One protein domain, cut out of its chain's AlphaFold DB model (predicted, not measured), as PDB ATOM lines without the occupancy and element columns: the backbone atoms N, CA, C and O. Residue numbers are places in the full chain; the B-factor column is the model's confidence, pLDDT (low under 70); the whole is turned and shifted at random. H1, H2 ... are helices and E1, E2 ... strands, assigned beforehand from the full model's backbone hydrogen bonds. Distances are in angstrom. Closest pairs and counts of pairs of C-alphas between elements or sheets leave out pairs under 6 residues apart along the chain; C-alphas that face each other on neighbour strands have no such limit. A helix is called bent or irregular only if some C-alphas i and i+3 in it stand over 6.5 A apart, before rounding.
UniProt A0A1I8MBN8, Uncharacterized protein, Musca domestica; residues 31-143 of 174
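Overview. This is residues 31 to 143 of the 174 residues of an uncharacterized protein of Musca domestica (UniProt A0A1I8MBN8). A long bent helix, H6, and a short two-stranded ribbon, E1 and E2, frame the helix H5, which packs between E2 and the arm H6a. The two arms of H6 make a corner of 60 degrees, and H1, H2 and H4 are set around the second arm, H6b. The printed part has 113 residues with six named helices and two named strands, in the order E1, H1, H2, H3, H4, H5, E2, H6; the class is mostly helix, and the sheet E1 - E2 is antiparallel. The whole is compact, with a radius of gyration of the C-alphas of 13.9 A, and spans 39 by 35 by 24 A.

Arrangement. Start at E1, residues 31 to 36, and find its antiparallel neighbour E2, residues 101 to 105, at 161 degrees between their directions. N 31 and O 105 are within hydrogen-bond range at 2.8 A, as are N 103 and O 34 at 2.9 A. Next come H1, residues 38 to 45, and H2, residues 50 to 54. H6, residues 117 to 142, was assigned as one helix by its hydrogen bonds but is bent, with C-alphas 126 and 129 7.4 A apart; its arms are H6a, 117 to 126, and H6b, 129 to 142. H1 touches H6b at a steep tilt of 60 degrees, opposite ways, the closest C-alphas being Ile 42 and Ser 140 at 6.7 A. H2 touches H6b at its residues 130 to 134 alone, closest at C-alphas Tyr 53 and Ala 130, 4.9 A. H3, residues 60 to 64, is irregular, with C-alphas 61 and 64 7.3 A apart; it is close to H6a but not clearly touching, with C-alphas Cys 62 and Cys 126 closest at 5.5 A. H4, residues 69 to 75, only just touches H6b, with 3 pairs of C-alphas within 8 A, closest at Cys 75 and Leu 132, 7.0 A. H5, residues 78 to 87, touches H6a at a steep tilt of 56 degrees, opposite ways, closest at C-alphas Cys 87 and Cys 117, 5.1 A; its closest C-alpha pair to E2 is Cys 85 and Cys 103, also 5.1 A. H5 and H6b are apart. Each O i to N i+4 pair is within hydrogen-bond range in H1, H2, H4, H5, H6a and H6b; in H3 it is 0 of 1, with 0 of 2 O i to N i+3 pairs.

Along the chain. Find C-alpha 31 at (107.406, 178.770, 117.294), where E1 begins its 15.9 A. H5 runs 14.2 A from C-alpha 78 at (119.250, 165.172, 124.860), and E2 13.5 A. H6a is 14.2 A long; H6b runs 20.0 A and ends at C-alpha 142 at (125.595, 169.672, 144.403).

Size, cuts and confidence. The C-alphas of Glu 50 and Glu 107 are the farthest apart, at 39.4 A. The printed part has no cut. The links H5 to E2, 13 residues, and E2 to H6, 11 residues, are long. The mean pLDDT of the printed part is 86.7; look for values under 70 at residues 55 to 60, 90 to 92, 106 to 110 and 142 to 143.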
ATOM      1  N   LEU A  31     108.267 178.128 116.313       81.31
ATOM      2  CA  LEU A  31     107.406 178.770 117.294       81.31
ATOM      3  C   LEU A  31     107.771 178.253 118.687       81.31
ATOM      4  O   LEU A  31     107.802 177.054 118.932       81.31
ATOM      5  N   PHE A  32     108.060 179.156 119.619       87.38
ATOM      6  CA  PHE A  32     108.253 178.793 121.022       87.38
ATOM      7  C   PHE A  32     106.968 178.180 121.603       87.38
ATOM      8  O   PHE A  32     105.901 178.781 121.474       87.38
ATOM      9  N   GLU A  33     107.080 177.018 122.251       87.19
ATOM     10  CA  GLU A  33     105.961 176.367 122.940       87.19
ATOM     11  C   GLU A  33     106.001 176.690 124.436       87.19
ATOM     12  O   GLU A  33     105.221 177.508 124.927       87.19
ATOM     13  N   HIS A  34     106.960 176.098 125.154       91.62
ATOM     14  CA  HIS A  34     107.126 176.278 126.589       91.62
ATOM     15  C   HIS A  34     108.585 176.175 127.032       91.62
ATOM     16  O   HIS A  34     109.490 175.767 126.299       91.62
ATOM     17  N   GLN A  35     108.812 176.579 128.280       93.44
ATOM     18  CA  GLN A  35     110.096 176.490 128.953       93.44
ATOM     19  C   GLN A  35     109.883 176.070 130.402       93.44
ATOM     20  O   GLN A  35     109.118 176.699 131.130       93.44
ATOM     21  N   VAL A  36     110.665 175.088 130.838       95.19
ATOM     22  CA  VAL A  36     110.892 174.804 132.254       95.19
ATOM     23  C   VAL A  36     112.228 175.425 132.636       95.19
ATOM     24  O   VAL A  36     113.292 174.986 132.189       95.19
ATOM     25  N   THR A  37     112.206 176.480 133.453       96.00
ATOM     26  CA  THR A  37     113.455 177.103 133.903       96.00
ATOM     27  C   THR A  37     114.165 176.220 134.928       96.00
ATOM     28  O   THR A  37     113.572 175.348 135.565       96.00
ATOM     29  N   ARG A  38     115.456 176.480 135.171       95.00
ATOM     30  CA  ARG A  38     116.192 175.794 136.244       95.00
ATOM     31  C   ARG A  38     115.523 175.967 137.608       95.00
ATOM     32  O   ARG A  38     115.537 175.038 138.411       95.00
ATOM     33  N   GLN A  39     114.973 177.147 137.882       95.19
ATOM     34  CA  GLN A  39     114.334 177.417 139.163       95.19
ATOM     35  C   GLN A  39     113.015 176.650 139.297       95.19
ATOM     36  O   GLN A  39     112.762 176.083 140.361       95.19
ATOM     37  N   ASP A  40     112.227 176.582 138.225       95.62
ATOM     38  CA  ASP A  40     110.973 175.825 138.197       95.62
ATOM     39  C   ASP A  40     111.239 174.331 138.361       95.62
ATOM     40  O   ASP A  40     110.645 173.706 139.237       95.62
ATOM     41  N   ALA A  41     112.239 173.801 137.653       96.44
ATOM     42  CA  ALA A  41     112.697 172.424 137.805       96.44
ATOM     43  C   ALA A  41     113.081 172.080 139.251       96.44
ATOM     44  O   ALA A  41     112.648 171.068 139.803       96.44
ATOM     45  N   ILE A  42     113.851 172.950 139.912       95.25
ATOM     46  CA  ILE A  42     114.224 172.776 141.325       95.25
ATOM     47  C   ILE A  42     112.990 172.811 142.234       95.25
ATOM     48  O   ILE A  42     112.921 172.067 143.213       95.25
ATOM     49  N   ASN A  43     112.027 173.685 141.949       95.50
ATOM     50  CA  ASN A  43     110.801 173.785 142.733       95.50
ATOM     51  C   ASN A  43     109.902 172.556 142.543       95.50
ATOM     52  O   ASN A  43     109.318 172.096 143.522       95.50
ATOM     53  N   ALA A  44     109.835 172.004 141.332       94.94
ATOM     54  CA  ALA A  44     109.116 170.772 141.037       94.94
ATOM     55  C   ALA A  44     109.762 169.561 141.727       94.94
ATOM     56  O   ALA A  44     109.063 168.802 142.391       94.94
ATOM     57  N   LEU A  45     111.097 169.431 141.691       94.31
ATOM     58  CA  LEU A  45     111.826 168.361 142.396       94.31
ATOM     59  C   LEU A  45     111.503 168.302 143.894       94.31
ATOM     60  O   LEU A  45     111.405 167.217 144.463       94.31
ATOM     61  N   LYS A  46     111.330 169.463 144.540       93.12
ATOM     62  CA  LYS A  46     110.981 169.557 145.970       93.12
ATOM     63  C   LYS A  46     109.567 169.072 146.286       93.12
ATOM     64  O   LYS A  46     109.287 168.786 147.444       93.12
ATOM     65  N   GLN A  47     108.687 169.039 145.290       93.56
ATOM     66  CA  GLN A  47     107.302 168.593 145.434       93.56
ATOM     67  C   GLN A  47     107.139 167.097 145.129       93.56
ATOM     68  O   GLN A  47     106.075 166.542 145.391       93.56
ATOM     69  N   LEU A  48     108.174 166.436 144.595       91.06
ATOM     70  CA  LEU A  48     108.148 164.998 144.340       91.06
ATOM     71  C   LEU A  48     108.226 164.211 145.654       91.06
ATOM     72  O   LEU A  48     109.075 164.472 146.506       91.06
ATOM     73  N   ASN A  49     107.368 163.202 145.779       89.12
ATOM     74  CA  ASN A  49     107.375 162.272 146.905       89.12
ATOM     75  C   ASN A  49     108.475 161.215 146.739       89.12
ATOM     76  O   ASN A  49     108.859 160.895 145.616       89.12
ATOM     77  N   GLU A  50     108.934 160.606 147.838       85.12
ATOM     78  CA  GLU A  50     109.979 159.566 147.787       85.12
ATOM     79  C   GLU A  50     109.586 158.375 146.887       85.12
ATOM     80  O   GLU A  50     110.417 157.878 146.133       85.12
ATOM     81  N   SER A  51     108.296 158.019 146.830       84.69
ATOM     82  CA  SER A  51     107.786 156.966 145.937       84.69
ATOM     83  C   SER A  51     107.985 157.257 144.446       84.69
ATOM     84  O   SER A  51     108.084 156.327 143.650       84.69
ATOM     85  N   PHE A  52     108.066 158.531 144.044       85.69
ATOM     86  CA  PHE A  52     108.381 158.900 142.662       85.69
ATOM     87  C   PHE A  52     109.806 158.480 142.298       85.69
ATOM     88  O   PHE A  52     110.071 158.030 141.184       85.69
ATOM     89  N   TYR A  53     110.735 158.611 143.249       82.50
ATOM     90  CA  TYR A  53     112.127 158.252 143.025       82.50
ATOM     91  C   TYR A  53     112.299 156.747 142.925       82.50
ATOM     92  O   TYR A  53     113.180 156.331 142.186       82.50
ATOM     93  N   ASP A  54     111.496 155.928 143.601       78.25
ATOM     94  CA  ASP A  54     111.584 154.463 143.519       78.25
ATOM     95  C   ASP A  54     111.242 153.921 142.120       78.25
ATOM     96  O   ASP A  54     111.824 152.924 141.689       78.25
ATOM     97  N   GLY A  55     110.427 154.663 141.366       69.81
ATOM     98  CA  GLY A  55     110.034 154.347 139.995       69.81
ATOM     99  C   GLY A  55     108.989 153.233 139.903       69.81
ATOM    100  O   GLY A  55     108.806 152.436 140.816       69.81
ATOM    101  N   LEU A  56     108.308 153.158 138.757       64.56
ATOM    102  CA  LEU A  56     107.211 152.213 138.496       64.56
ATOM    103  C   LEU A  56     107.688 150.807 138.081       64.56
ATOM    104  O   LEU A  56     106.904 150.011 137.573       64.56
ATOM    105  N   GLN A  57     108.963 150.450 138.293       55.84
ATOM    106  CA  GLN A  57     109.484 149.130 137.892       55.84
ATOM    107  C   GLN A  57     108.770 147.952 138.579       55.84
ATOM    108  O   GLN A  57     108.844 146.831 138.079       55.84
ATOM    109  N   SER A  58     108.084 148.188 139.701       51.84
ATOM    110  CA  SER A  58     107.277 147.184 140.403       51.84
ATOM    111  C   SER A  58     105.844 147.045 139.888       51.84
ATOM    112  O   SER A  58     105.141 146.126 140.316       51.84
ATOM    113  N   ASP A  59     105.397 147.925 138.992       56.31
ATOM    114  CA  ASP A  59     104.014 147.947 138.538       56.31
ATOM    115  C   ASP A  59     103.845 147.062 137.306       56.31
ATOM    116  O   ASP A  59     104.629 147.083 136.357       56.31
ATOM    117  N   SER A  60     102.781 146.256 137.312       60.94
ATOM    118  CA  SER A  60     102.516 145.263 136.261       60.94
ATOM    119  C   SER A  60     102.421 145.842 134.836       60.94
ATOM    120  O   SER A  60     102.563 145.096 133.865       60.94
ATOM    121  N   SER A  61     102.220 147.158 134.707       70.25
ATOM    122  CA  SER A  61     102.182 147.912 133.449       70.25
ATOM    123  C   SER A  61     103.553 148.060 132.782       70.25
ATOM    124  O   SER A  61     103.618 148.133 131.560       70.25
ATOM    125  N   CYS A  62     104.650 148.026 133.541       81.81
ATOM    126  CA  CYS A  62     106.002 148.213 133.009       81.81
ATOM    127  C   CYS A  62     106.691 146.916 132.565       81.81
ATOM    128  O   CYS A  62     107.822 146.940 132.087       81.81
ATOM    129  N   ASN A  63     106.001 145.774 132.646       75.38
ATOM    130  CA  ASN A  63     106.548 144.466 132.271       75.38
ATOM    131  C   ASN A  63     106.996 144.371 130.801       75.38
ATOM    132  O   ASN A  63     107.866 143.562 130.473       75.38
ATOM    133  N   ALA A  64     106.408 145.178 129.911       78.69
ATOM    134  CA  ALA A  64     106.737 145.189 128.488       78.69
ATOM    135  C   ALA A  64     108.032 145.962 128.164       78.69
ATOM    136  O   ALA A  64     108.662 145.696 127.137       78.69
ATOM    137  N   VAL A  65     108.465 146.881 129.038       85.25
ATOM    138  CA  VAL A  65     109.610 147.768 128.792       85.25
ATOM    139  C   VAL A  65     110.766 147.417 129.719       85.25
ATOM    140  O   VAL A  65     110.670 147.477 130.939       85.25
ATOM    141  N   ARG A  66     111.919 147.075 129.136       87.25
ATOM    142  CA  ARG A  66     113.141 146.799 129.903       87.25
ATOM    143  C   ARG A  66     114.051 148.021 129.907       87.25
ATOM    144  O   ARG A  66     114.570 148.410 128.859       87.25
ATOM    145  N   CYS A  67     114.334 148.554 131.094       90.62
ATOM    146  CA  CYS A  67     115.261 149.671 131.302       90.62
ATOM    147  C   CYS A  67     116.723 149.213 131.180       90.62
ATOM    148  O   CYS A  67     117.462 149.091 132.156       90.62
ATOM    149  N   THR A  68     117.125 148.868 129.957       92.62
ATOM    150  CA  THR A  68     118.504 148.475 129.638       92.62
ATOM    151  C   THR A  68     119.455 149.667 129.748       92.62
ATOM    152  O   THR A  68     119.033 150.820 129.699       92.62
ATOM    153  N   GLU A  69     120.763 149.414 129.794       93.94
ATOM    154  CA  GLU A  69     121.771 150.484 129.787       93.94
ATOM    155  C   GLU A  69     121.612 151.435 128.585       93.94
ATOM    156  O   GLU A  69     121.787 152.645 128.717       93.94
ATOM    157  N   LYS A  70     121.216 150.907 127.418       94.31
ATOM    158  CA  LYS A  70     120.925 151.718 126.228       94.31
ATOM    159  C   LYS A  70     119.746 152.666 126.463       94.31
ATOM    160  O   LYS A  70     119.819 153.821 126.056       94.31
ATOM    161  N   VAL A  71     118.687 152.189 127.119       94.56
ATOM    162  CA  VAL A  71     117.515 153.009 127.467       94.56
ATOM    163  C   VAL A  71     117.897 154.061 128.503       94.56
ATOM    164  O   VAL A  71     117.582 155.225 128.312       94.56
ATOM    165  N   ASN A  72     118.671 153.707 129.529       94.56
ATOM    166  CA  ASN A  72     119.134 154.673 130.530       94.56
ATOM    167  C   ASN A  72     120.003 155.778 129.906       94.56
ATOM    168  O   ASN A  72     119.834 156.953 130.219       94.56
ATOM    169  N   LYS A  73     120.896 155.418 128.973       96.25
ATOM    170  CA  LYS A  73     121.681 156.384 128.186       96.25
ATOM    171  C   LYS A  73     120.798 157.299 127.342       96.25
ATOM    172  O   LYS A  73     121.117 158.472 127.195       96.25
ATOM    173  N   TYR A  74     119.709 156.767 126.794       96.06
ATOM    174  CA  TYR A  74     118.712 157.563 126.091       96.06
ATOM    175  C   TYR A  74     117.996 158.536 127.044       96.06
ATOM    176  O   TYR A  74     117.991 159.729 126.759       96.06
ATOM    177  N   CYS A  75     117.500 158.065 128.195       96.44
ATOM    178  CA  CYS A  75     116.800 158.879 129.198       96.44
ATOM    179  C   CYS A  75     117.625 160.074 129.696       96.44
ATOM    180  O   CYS A  75     117.091 161.158 129.897       96.44
ATOM    181  N   LEU A  76     118.928 159.874 129.913       95.81
ATOM    182  CA  LEU A  76     119.853 160.916 130.376       95.81
ATOM    183  C   LEU A  76     120.411 161.779 129.231       95.81
ATOM    184  O   LEU A  76     121.172 162.717 129.467       95.81
ATOM    185  N   GLY A  77     120.088 161.435 127.984       95.00
ATOM    186  CA  GLY A  77     120.564 162.117 126.792       95.00
ATOM    187  C   GLY A  77     119.608 163.211 126.309       95.00
ATOM    188  O   GLY A  77     118.426 163.219 126.646       95.00
ATOM    189  N   PRO A  78     120.083 164.109 125.427       93.31
ATOM    190  CA  PRO A  78     119.250 165.172 124.860       93.31
ATOM    191  C   PRO A  78     118.106 164.634 123.990       93.31
ATOM    192  O   PRO A  78     117.092 165.299 123.833       93.31
ATOM    193  N   GLN A  79     118.245 163.417 123.450       93.81
ATOM    194  CA  GLN A  79     117.217 162.782 122.622       93.81
ATOM    195  C   GLN A  79     115.903 162.584 123.379       93.81
ATOM    196  O   GLN A  79     114.844 162.757 122.791       93.81
ATOM    197  N   PHE A  80     115.958 162.290 124.680       95.81
ATOM    198  CA  PHE A  80     114.752 162.122 125.483       95.81
ATOM    199  C   PHE A  80     113.959 163.427 125.635       95.81
ATOM    200  O   PHE A  80     112.738 163.413 125.529       95.81
ATOM    201  N   ILE A  81     114.648 164.559 125.807       94.19
ATOM    202  CA  ILE A  81     114.015 165.886 125.862       94.19
ATOM    203  C   ILE A  81     113.523 166.331 124.483       94.19
ATOM    204  O   ILE A  81     112.469 166.947 124.374       94.19
ATOM    205  N   ASN A  82     114.238 165.989 123.411       91.81
ATOM    206  CA  ASN A  82     113.747 166.267 122.062       91.81
ATOM    207  C   ASN A  82     112.470 165.471 121.756       91.81
ATOM    208  O   ASN A  82     111.537 166.007 121.166       91.81
ATOM    209  N   ASP A  83     112.432 164.198 122.159       93.31
ATOM    210  CA  ASP A  83     111.265 163.342 121.976       93.31
ATOM    211  C   ASP A  83     110.097 163.796 122.866       93.31
ATOM    212  O   ASP A  83     108.971 163.769 122.388       93.31
ATOM    213  N   HIS A  84     110.353 164.305 124.081       93.50
ATOM    214  CA  HIS A  84     109.364 165.018 124.907       93.50
ATOM    215  C   HIS A  84     108.733 166.185 124.134       93.50
ATOM    216  O   HIS A  84     107.538 166.170 123.854       93.50
ATOM    217  N   CYS A  85     109.551 167.142 123.680       90.25
ATOM    218  CA  CYS A  85     109.060 168.319 122.960       90.25
ATOM    219  C   CYS A  85     108.295 167.979 121.672       90.25
ATOM    220  O   CYS A  85     107.523 168.790 121.173       90.25
ATOM    221  N   TYR A  86     108.533 166.799 121.096       89.00
ATOM    222  CA  TYR A  86     107.840 166.356 119.893       89.00
ATOM    223  C   TYR A  86     106.561 165.564 120.186       89.00
ATOM    224  O   TYR A  86     105.516 165.811 119.588       89.00
ATOM    225  N   CYS A  87     106.649 164.556 121.051       90.56
ATOM    226  CA  CYS A  87     105.577 163.588 121.269       90.56
ATOM    227  C   CYS A  87     104.470 164.097 122.168       90.56
ATOM    228  O   CYS A  87     103.354 163.583 122.131       90.56
ATOM    229  N   GLU A  88     104.802 165.089 122.967       89.12
ATOM    230  CA  GLU A  88     104.013 165.513 124.100       89.12
ATOM    231  C   GLU A  88     103.374 166.900 123.812       89.12
ATOM    232  O   GLU A  88     102.822 167.568 124.668       89.12
ATOM    233  N   PHE A  89     103.325 167.278 122.530       75.88
ATOM    234  CA  PHE A  89     102.839 168.554 122.002       75.88
ATOM    235  C   PHE A  89     101.477 169.039 122.533       75.88
ATOM    236  O   PHE A  89     100.485 168.304 122.534       75.88
ATOM    237  N   GLY A  90     101.384 170.339 122.835       69.19
ATOM    238  CA  GLY A  90     100.126 171.016 123.172       69.19
ATOM    239  C   GLY A  90      99.706 170.874 124.636       69.19
ATOM    240  O   GLY A  90      98.529 171.051 124.960       69.19
ATOM    241  N   HIS A  91     100.656 170.543 125.514       62.38
ATOM    242  CA  HIS A  91     100.462 170.282 126.936       62.38
ATOM    243  C   HIS A  91      99.555 171.283 127.665       62.38
ATOM    244  O   HIS A  91      99.888 172.456 127.828       62.38
ATOM    245  N   SER A  92      98.464 170.789 128.263       68.44
ATOM    246  CA  SER A  92      97.827 171.482 129.395       68.44
ATOM    247  C   SER A  92      98.639 171.336 130.687       68.44
ATOM    248  O   SER A  92      98.494 172.141 131.605       68.44
ATOM    249  N   THR A  93      99.462 170.285 130.763       84.31
ATOM    250  CA  THR A  93     100.234 169.892 131.942       84.31
ATOM    251  C   THR A  93     101.607 169.394 131.499       84.31
ATOM    252  O   THR A  93     101.691 168.496 130.666       84.31
ATOM    253  N   GLU A  94     102.659 169.983 132.062       91.75
ATOM    254  CA  GLU A  94     104.062 169.638 131.812       91.75
ATOM    255  C   GLU A  94     104.397 168.229 132.338       91.75
ATOM    256  O   GLU A  94     104.168 167.941 133.518       91.75
ATOM    257  N   GLY A  95     104.940 167.364 131.472       91.19
ATOM    258  CA  GLY A  95     105.282 165.969 131.778       91.19
ATOM    259  C   GLY A  95     106.644 165.790 132.458       91.19
ATOM    260  O   GLY A  95     106.834 164.857 133.241       91.19
ATOM    261  N   LEU A  96     107.583 166.716 132.237       94.50
ATOM    262  CA  LEU A  96     108.927 166.717 132.823       94.50
ATOM    263  C   LEU A  96     109.211 168.017 133.602       94.50
ATOM    264  O   LEU A  96     110.234 168.677 133.376       94.50
ATOM    265  N   PRO A  97     108.380 168.380 134.602       94.62
ATOM    266  CA  PRO A  97     108.458 169.685 135.265       94.62
ATOM    267  C   PRO A  97     109.716 169.854 136.116       94.62
ATOM    268  O   PRO A  97     110.015 170.956 136.556       94.62
ATOM    269  N   PHE A  98     110.446 168.767 136.377       94.50
ATOM    270  CA  PHE A  98     111.652 168.711 137.200       94.50
ATOM    271  C   PHE A  98     112.957 168.736 136.388       94.50
ATOM    272  O   PHE A  98     114.041 168.614 136.966       94.50
ATOM    273  N   VAL A  99     112.874 168.912 135.065       95.12
ATOM    274  CA  VAL A  99     114.032 168.968 134.165       95.12
ATOM    275  C   VAL A  99     114.027 170.291 133.408       95.12
ATOM    276  O   VAL A  99     113.064 170.566 132.702       95.12
ATOM    277  N   PRO A 100     115.082 171.115 133.494       95.25
ATOM    278  CA  PRO A 100     115.144 172.356 132.736       95.25
ATOM    279  C   PRO A 100     115.245 172.079 131.235       95.25
ATOM    280  O   PRO A 100     116.181 171.407 130.796       95.25
ATOM    281  N   HIS A 101     114.322 172.627 130.451       94.62
ATOM    282  CA  HIS A 101     114.303 172.473 129.000       94.62
ATOM    283  C   HIS A 101     113.492 173.590 128.324       94.62
ATOM    284  O   HIS A 101     112.832 174.395 128.983       94.62
ATOM    285  N   MET A 102     113.590 173.662 126.998       92.31
ATOM    286  CA  MET A 102     112.817 174.569 126.149       92.31
ATOM    287  C   MET A 102     112.310 173.779 124.953       92.31
ATOM    288  O   MET A 102     113.116 173.133 124.280       92.31
ATOM    289  N   CYS A 103     111.011 173.860 124.693       90.19
ATOM    290  CA  CYS A 103     110.387 173.222 123.547       90.19
ATOM    291  C   CYS A 103     110.023 174.254 122.483       90.19
ATOM    292  O   CYS A 103     109.569 175.369 122.765       90.19
ATOM    293  N   TYR A 104     110.268 173.861 121.239       86.06
ATOM    294  CA  TYR A 104     109.955 174.640 120.056       86.06
ATOM    295  C   TYR A 104     109.136 173.776 119.109       86.06
ATOM    296  O   TYR A 104     109.499 172.637 118.815       86.06
ATOM    297  N   VAL A 105     108.073 174.358 118.582       75.62
ATOM    298  CA  VAL A 105     107.257 173.817 117.506       75.62
ATOM    299  C   VAL A 105     107.921 174.177 116.185       75.62
ATOM    300  O   VAL A 105     108.173 175.349 115.923       75.62
ATOM    301  N   GLY A 106     108.198 173.197 115.333       67.69
ATOM    302  CA  GLY A 106     108.671 173.443 113.970       67.69
ATOM    303  C   GLY A 106     107.882 172.622 112.961       67.69
ATOM    304  O   GLY A 106     107.406 171.536 113.278       67.69
ATOM    305  N   GLU A 107     107.787 173.105 111.721       57.69
ATOM    306  CA  GLU A 107     107.083 172.416 110.623       57.69
ATOM    307  C   GLU A 107     107.796 171.143 110.125       57.69
ATOM    308  O   GLU A 107     107.289 170.427 109.257       57.69
ATOM    309  N   LYS A 108     108.986 170.823 110.649       56.72
ATOM    310  CA  LYS A 108     109.686 169.595 110.268       56.72
ATOM    311  C   LYS A 108     108.950 168.362 110.779       56.72
ATOM    312  O   LYS A 108     108.589 168.265 111.946       56.72
ATOM    313  N   ALA A 109     108.887 167.354 109.910       59.97
ATOM    314  CA  ALA A 109     108.584 165.968 110.249       59.97
ATOM    315  C   ALA A 109     109.705 165.366 111.122       59.97
ATOM    316  O   ALA A 109     110.462 164.497 110.682       59.97
ATOM    317  N   TYR A 110     109.865 165.874 112.344       69.38
ATOM    318  CA  TYR A 110     110.688 165.227 113.352       69.38
ATOM    319  C   TYR A 110     110.066 163.858 113.654       69.38
ATOM    320  O   TYR A 110     108.852 163.682 113.607       69.38
ATOM    321  N   LYS A 111     110.898 162.842 113.863       81.50
ATOM    322  CA  LYS A 111     110.441 161.512 114.270       81.50
ATOM    323  C   LYS A 111     111.073 161.215 115.617       81.50
ATOM    324  O   LYS A 111     112.272 161.467 115.748       81.50
ATOM    325  N   PRO A 112     110.317 160.658 116.574       87.31
ATOM    326  CA  PRO A 112     110.875 160.321 117.867       87.31
ATOM    327  C   PRO A 112     112.019 159.334 117.678       87.31
ATOM    328  O   PRO A 112     111.899 158.344 116.947       87.31
ATOM    329  N   SER A 113     113.135 159.605 118.338       90.94
ATOM    330  CA  SER A 113     114.350 158.796 118.265       90.94
ATOM    331  C   SER A 113     114.134 157.363 118.770       90.94
ATOM    332  O   SER A 113     114.794 156.429 118.307       90.94
ATOM    333  N   VAL A 114     113.155 157.167 119.661       90.75
ATOM    334  CA  VAL A 114     112.722 155.849 120.158       90.75
ATOM    335  C   VAL A 114     111.722 155.131 119.250       90.75
ATOM    336  O   VAL A 114     111.305 154.015 119.543       90.75
ATOM    337  N   GLY A 115     111.362 155.729 118.116       90.75
ATOM    338  CA  GLY A 115     110.571 155.106 117.056       90.75
ATOM    339  C   GLY A 115     109.117 155.565 117.008       90.75
ATOM    340  O   GLY A 115     108.637 155.899 115.926       90.75
ATOM    341  N   SER A 116     108.413 155.630 118.144       92.50
ATOM    342  CA  SER A 116     107.038 156.155 118.200       92.50
ATOM    343  C   SER A 116     106.752 156.896 119.501       92.50
ATOM    344  O   SER A 116     107.346 156.586 120.529       92.50
ATOM    345  N   CYS A 117     105.801 157.831 119.461       91.88
ATOM    346  CA  CYS A 117     105.371 158.559 120.654       91.88
ATOM    347  C   CYS A 117     104.645 157.675 121.668       91.88
ATOM    348  O   CYS A 117     104.761 157.890 122.864       91.88
ATOM    349  N   PHE A 118     103.992 156.610 121.202       91.94
ATOM    350  CA  PHE A 118     103.447 155.589 122.089       91.94
ATOM    351  C   PHE A 118     104.552 154.909 122.911       91.94
ATOM    352  O   PHE A 118     104.469 154.833 124.130       91.94
ATOM    353  N   PHE A 119     105.631 154.478 122.251       92.31
ATOM    354  CA  PHE A 119     106.753 153.841 122.943       92.31
ATOM    355  C   PHE A 119     107.557 154.830 123.799       92.31
ATOM    356  O   PHE A 119     108.085 154.452 124.841       92.31
ATOM    357  N   TYR A 120     107.632 156.100 123.387       94.06
ATOM    358  CA  TYR A 120     108.187 157.178 124.207       94.06
ATOM    359  C   TYR A 120     107.484 157.273 125.564       94.06
ATOM    360  O   TYR A 120     108.169 157.253 126.582       94.06
ATOM    361  N   GLU A 121     106.149 157.308 125.582       92.31
ATOM    362  CA  GLU A 121     105.362 157.397 126.818       92.31
ATOM    363  C   GLU A 121     105.640 156.217 127.757       92.31
ATOM    364  O   GLU A 121     105.918 156.411 128.940       92.31
ATOM    365  N   GLU A 122     105.663 154.989 127.228       92.12
ATOM    366  CA  GLU A 122     105.971 153.806 128.040       92.12
ATOM    367  C   GLU A 122     107.400 153.859 128.608       92.12
ATOM    368  O   GLU A 122     107.631 153.550 129.777       92.12
ATOM    369  N   VAL A 123     108.378 154.280 127.801       93.75
ATOM    370  CA  VAL A 123     109.778 154.418 128.233       93.75
ATOM    371  C   VAL A 123     109.946 155.552 129.251       93.75
ATOM    372  O   VAL A 123     110.721 155.397 130.203       93.75
ATOM    373  N   LYS A 124     109.217 156.663 129.092       93.94
ATOM    374  CA  LYS A 124     109.190 157.786 130.036       93.94
ATOM    375  C   LYS A 124     108.765 157.301 131.416       93.94
ATOM    376  O   LYS A 124     109.562 157.389 132.350       93.94
ATOM    377  N   GLU A 125     107.571 156.726 131.515       90.50
ATOM    378  CA  GLU A 125     106.978 156.299 132.786       90.50
ATOM    379  C   GLU A 125     107.761 155.156 133.444       90.50
ATOM    380  O   GLU A 125     108.070 155.200 134.637       90.50
ATOM    381  N   CYS A 126     108.145 154.141 132.667       91.25
ATOM    382  CA  CYS A 126     108.741 152.928 133.225       91.25
ATOM    383  C   CYS A 126     110.240 153.037 133.516       91.25
ATOM    384  O   CYS A 126     110.750 152.306 134.370       91.25
ATOM    385  N   CYS A 127     110.965 153.910 132.809       92.44
ATOM    386  CA  CYS A 127     112.424 153.969 132.892       92.44
ATOM    387  C   CYS A 127     112.974 155.367 133.166       92.44
ATOM    388  O   CYS A 127     113.861 155.511 134.008       92.44
ATOM    389  N   CYS A 128     112.505 156.385 132.444       95.19
ATOM    390  CA  CYS A 128     113.205 157.665 132.416       95.19
ATOM    391  C   CYS A 128     112.825 158.602 133.563       95.19
ATOM    392  O   CYS A 128     113.729 159.181 134.155       95.19
ATOM    393  N   SER A 129     111.545 158.741 133.920       93.88
ATOM    394  CA  SER A 129     111.075 159.761 134.873       93.88
ATOM    395  C   SER A 129     111.780 159.682 136.231       93.88
ATOM    396  O   SER A 129     112.388 160.657 136.681       93.88
ATOM    397  N   ALA A 130     111.790 158.501 136.857       92.50
ATOM    398  CA  ALA A 130     112.447 158.294 138.147       92.50
ATOM    399  C   ALA A 130     113.976 158.436 138.058       92.50
ATOM    400  O   ALA A 130     114.598 159.065 138.917       92.50
ATOM    401  N   LEU A 131     114.594 157.889 137.003       94.06
ATOM    402  CA  LEU A 131     116.037 157.998 136.767       94.06
ATOM    403  C   LEU A 131     116.466 159.465 136.630       94.06
ATOM    404  O   LEU A 131     117.430 159.901 137.257       94.06
ATOM    405  N   LEU A 132     115.720 160.231 135.840       94.94
ATOM    406  CA  LEU A 132     116.016 161.620 135.538       94.94
ATOM    407  C   LEU A 132     115.777 162.514 136.762       94.94
ATOM    408  O   LEU A 132     116.607 163.371 137.058       94.94
ATOM    409  N   ALA A 133     114.722 162.270 137.546       94.00
ATOM    410  CA  ALA A 133     114.512 162.982 138.807       94.00
ATOM    411  C   ALA A 133     115.626 162.723 139.831       94.00
ATOM    412  O   ALA A 133     116.073 163.662 140.491       94.00
ATOM    413  N   ARG A 134     116.122 161.481 139.954       92.88
ATOM    414  CA  ARG A 134     117.282 161.165 140.812       92.88
ATOM    415  C   ARG A 134     118.521 161.951 140.382       92.88
ATOM    416  O   ARG A 134     119.166 162.579 141.224       92.88
ATOM    417  N   GLU A 135     118.811 161.962 139.083       93.62
ATOM    418  CA  GLU A 135     119.955 162.686 138.523       93.62
ATOM    419  C   GLU A 135     119.847 164.193 138.803       93.62
ATOM    420  O   GLU A 135     120.760 164.811 139.355       93.62
ATOM    421  N   TRP A 136     118.689 164.795 138.531       93.06
ATOM    422  CA  TRP A 136     118.489 166.226 138.750       93.06
ATOM    423  C   TRP A 136     118.411 166.621 140.230       93.06
ATOM    424  O   TRP A 136     118.852 167.719 140.590       93.06
ATOM    425  N   ARG A 137     117.954 165.738 141.128       92.25
ATOM    426  CA  ARG A 137     118.067 165.927 142.590       92.25
ATOM    427  C   ARG A 137     119.536 165.985 143.020       92.25
ATOM    428  O   ARG A 137     119.913 166.836 143.830       92.25
ATOM    429  N   HIS A 138     120.393 165.147 142.441       90.19
ATOM    430  CA  HIS A 138     121.831 165.171 142.709       90.19
ATOM    431  C   HIS A 138     122.508 166.435 142.135       90.19
ATOM    432  O   HIS A 138     123.269 167.118 142.825       90.19
ATOM    433  N   ILE A 139     122.176 166.828 140.902       89.62
ATOM    434  CA  ILE A 139     122.712 168.046 140.260       89.62
ATOM    435  C   ILE A 139     122.282 169.319 141.009       89.62
ATOM    436  O   ILE A 139     123.078 170.241 141.217       89.62
ATOM    437  N   SER A 140     121.018 169.403 141.426       87.50
ATOM    438  CA  SER A 140     120.488 170.588 142.116       87.50
ATOM    439  C   SER A 140     121.043 170.749 143.532       87.50
ATOM    440  O   SER A 140     121.307 171.876 143.952       87.50
ATOM    441  N   SER A 141     121.292 169.645 144.241       82.06
ATOM    442  CA  SER A 141     121.903 169.664 145.577       82.06
ATOM    443  C   SER A 141     123.412 169.943 145.542       82.06
ATOM    444  O   SER A 141     123.902 170.747 146.331       82.06
ATOM    445  N   SER A 142     124.157 169.386 144.583       68.75
ATOM    446  CA  SER A 142     125.595 169.672 144.403       68.75
ATOM    447  C   SER A 142     125.881 171.124 143.999       68.75
ATOM    448  O   SER A 142     126.896 171.699 144.396       68.75
ATOM    449  N   SER A 143     124.947 171.770 143.298       56.91
ATOM    450  CA  SER A 143     125.040 173.195 142.951       56.91
ATOM    451  C   SER A 143     124.961 174.130 144.169       56.91
ATOM    452  O   SER A 143     125.378 175.284 144.070       56.91
TER     453      SER A 143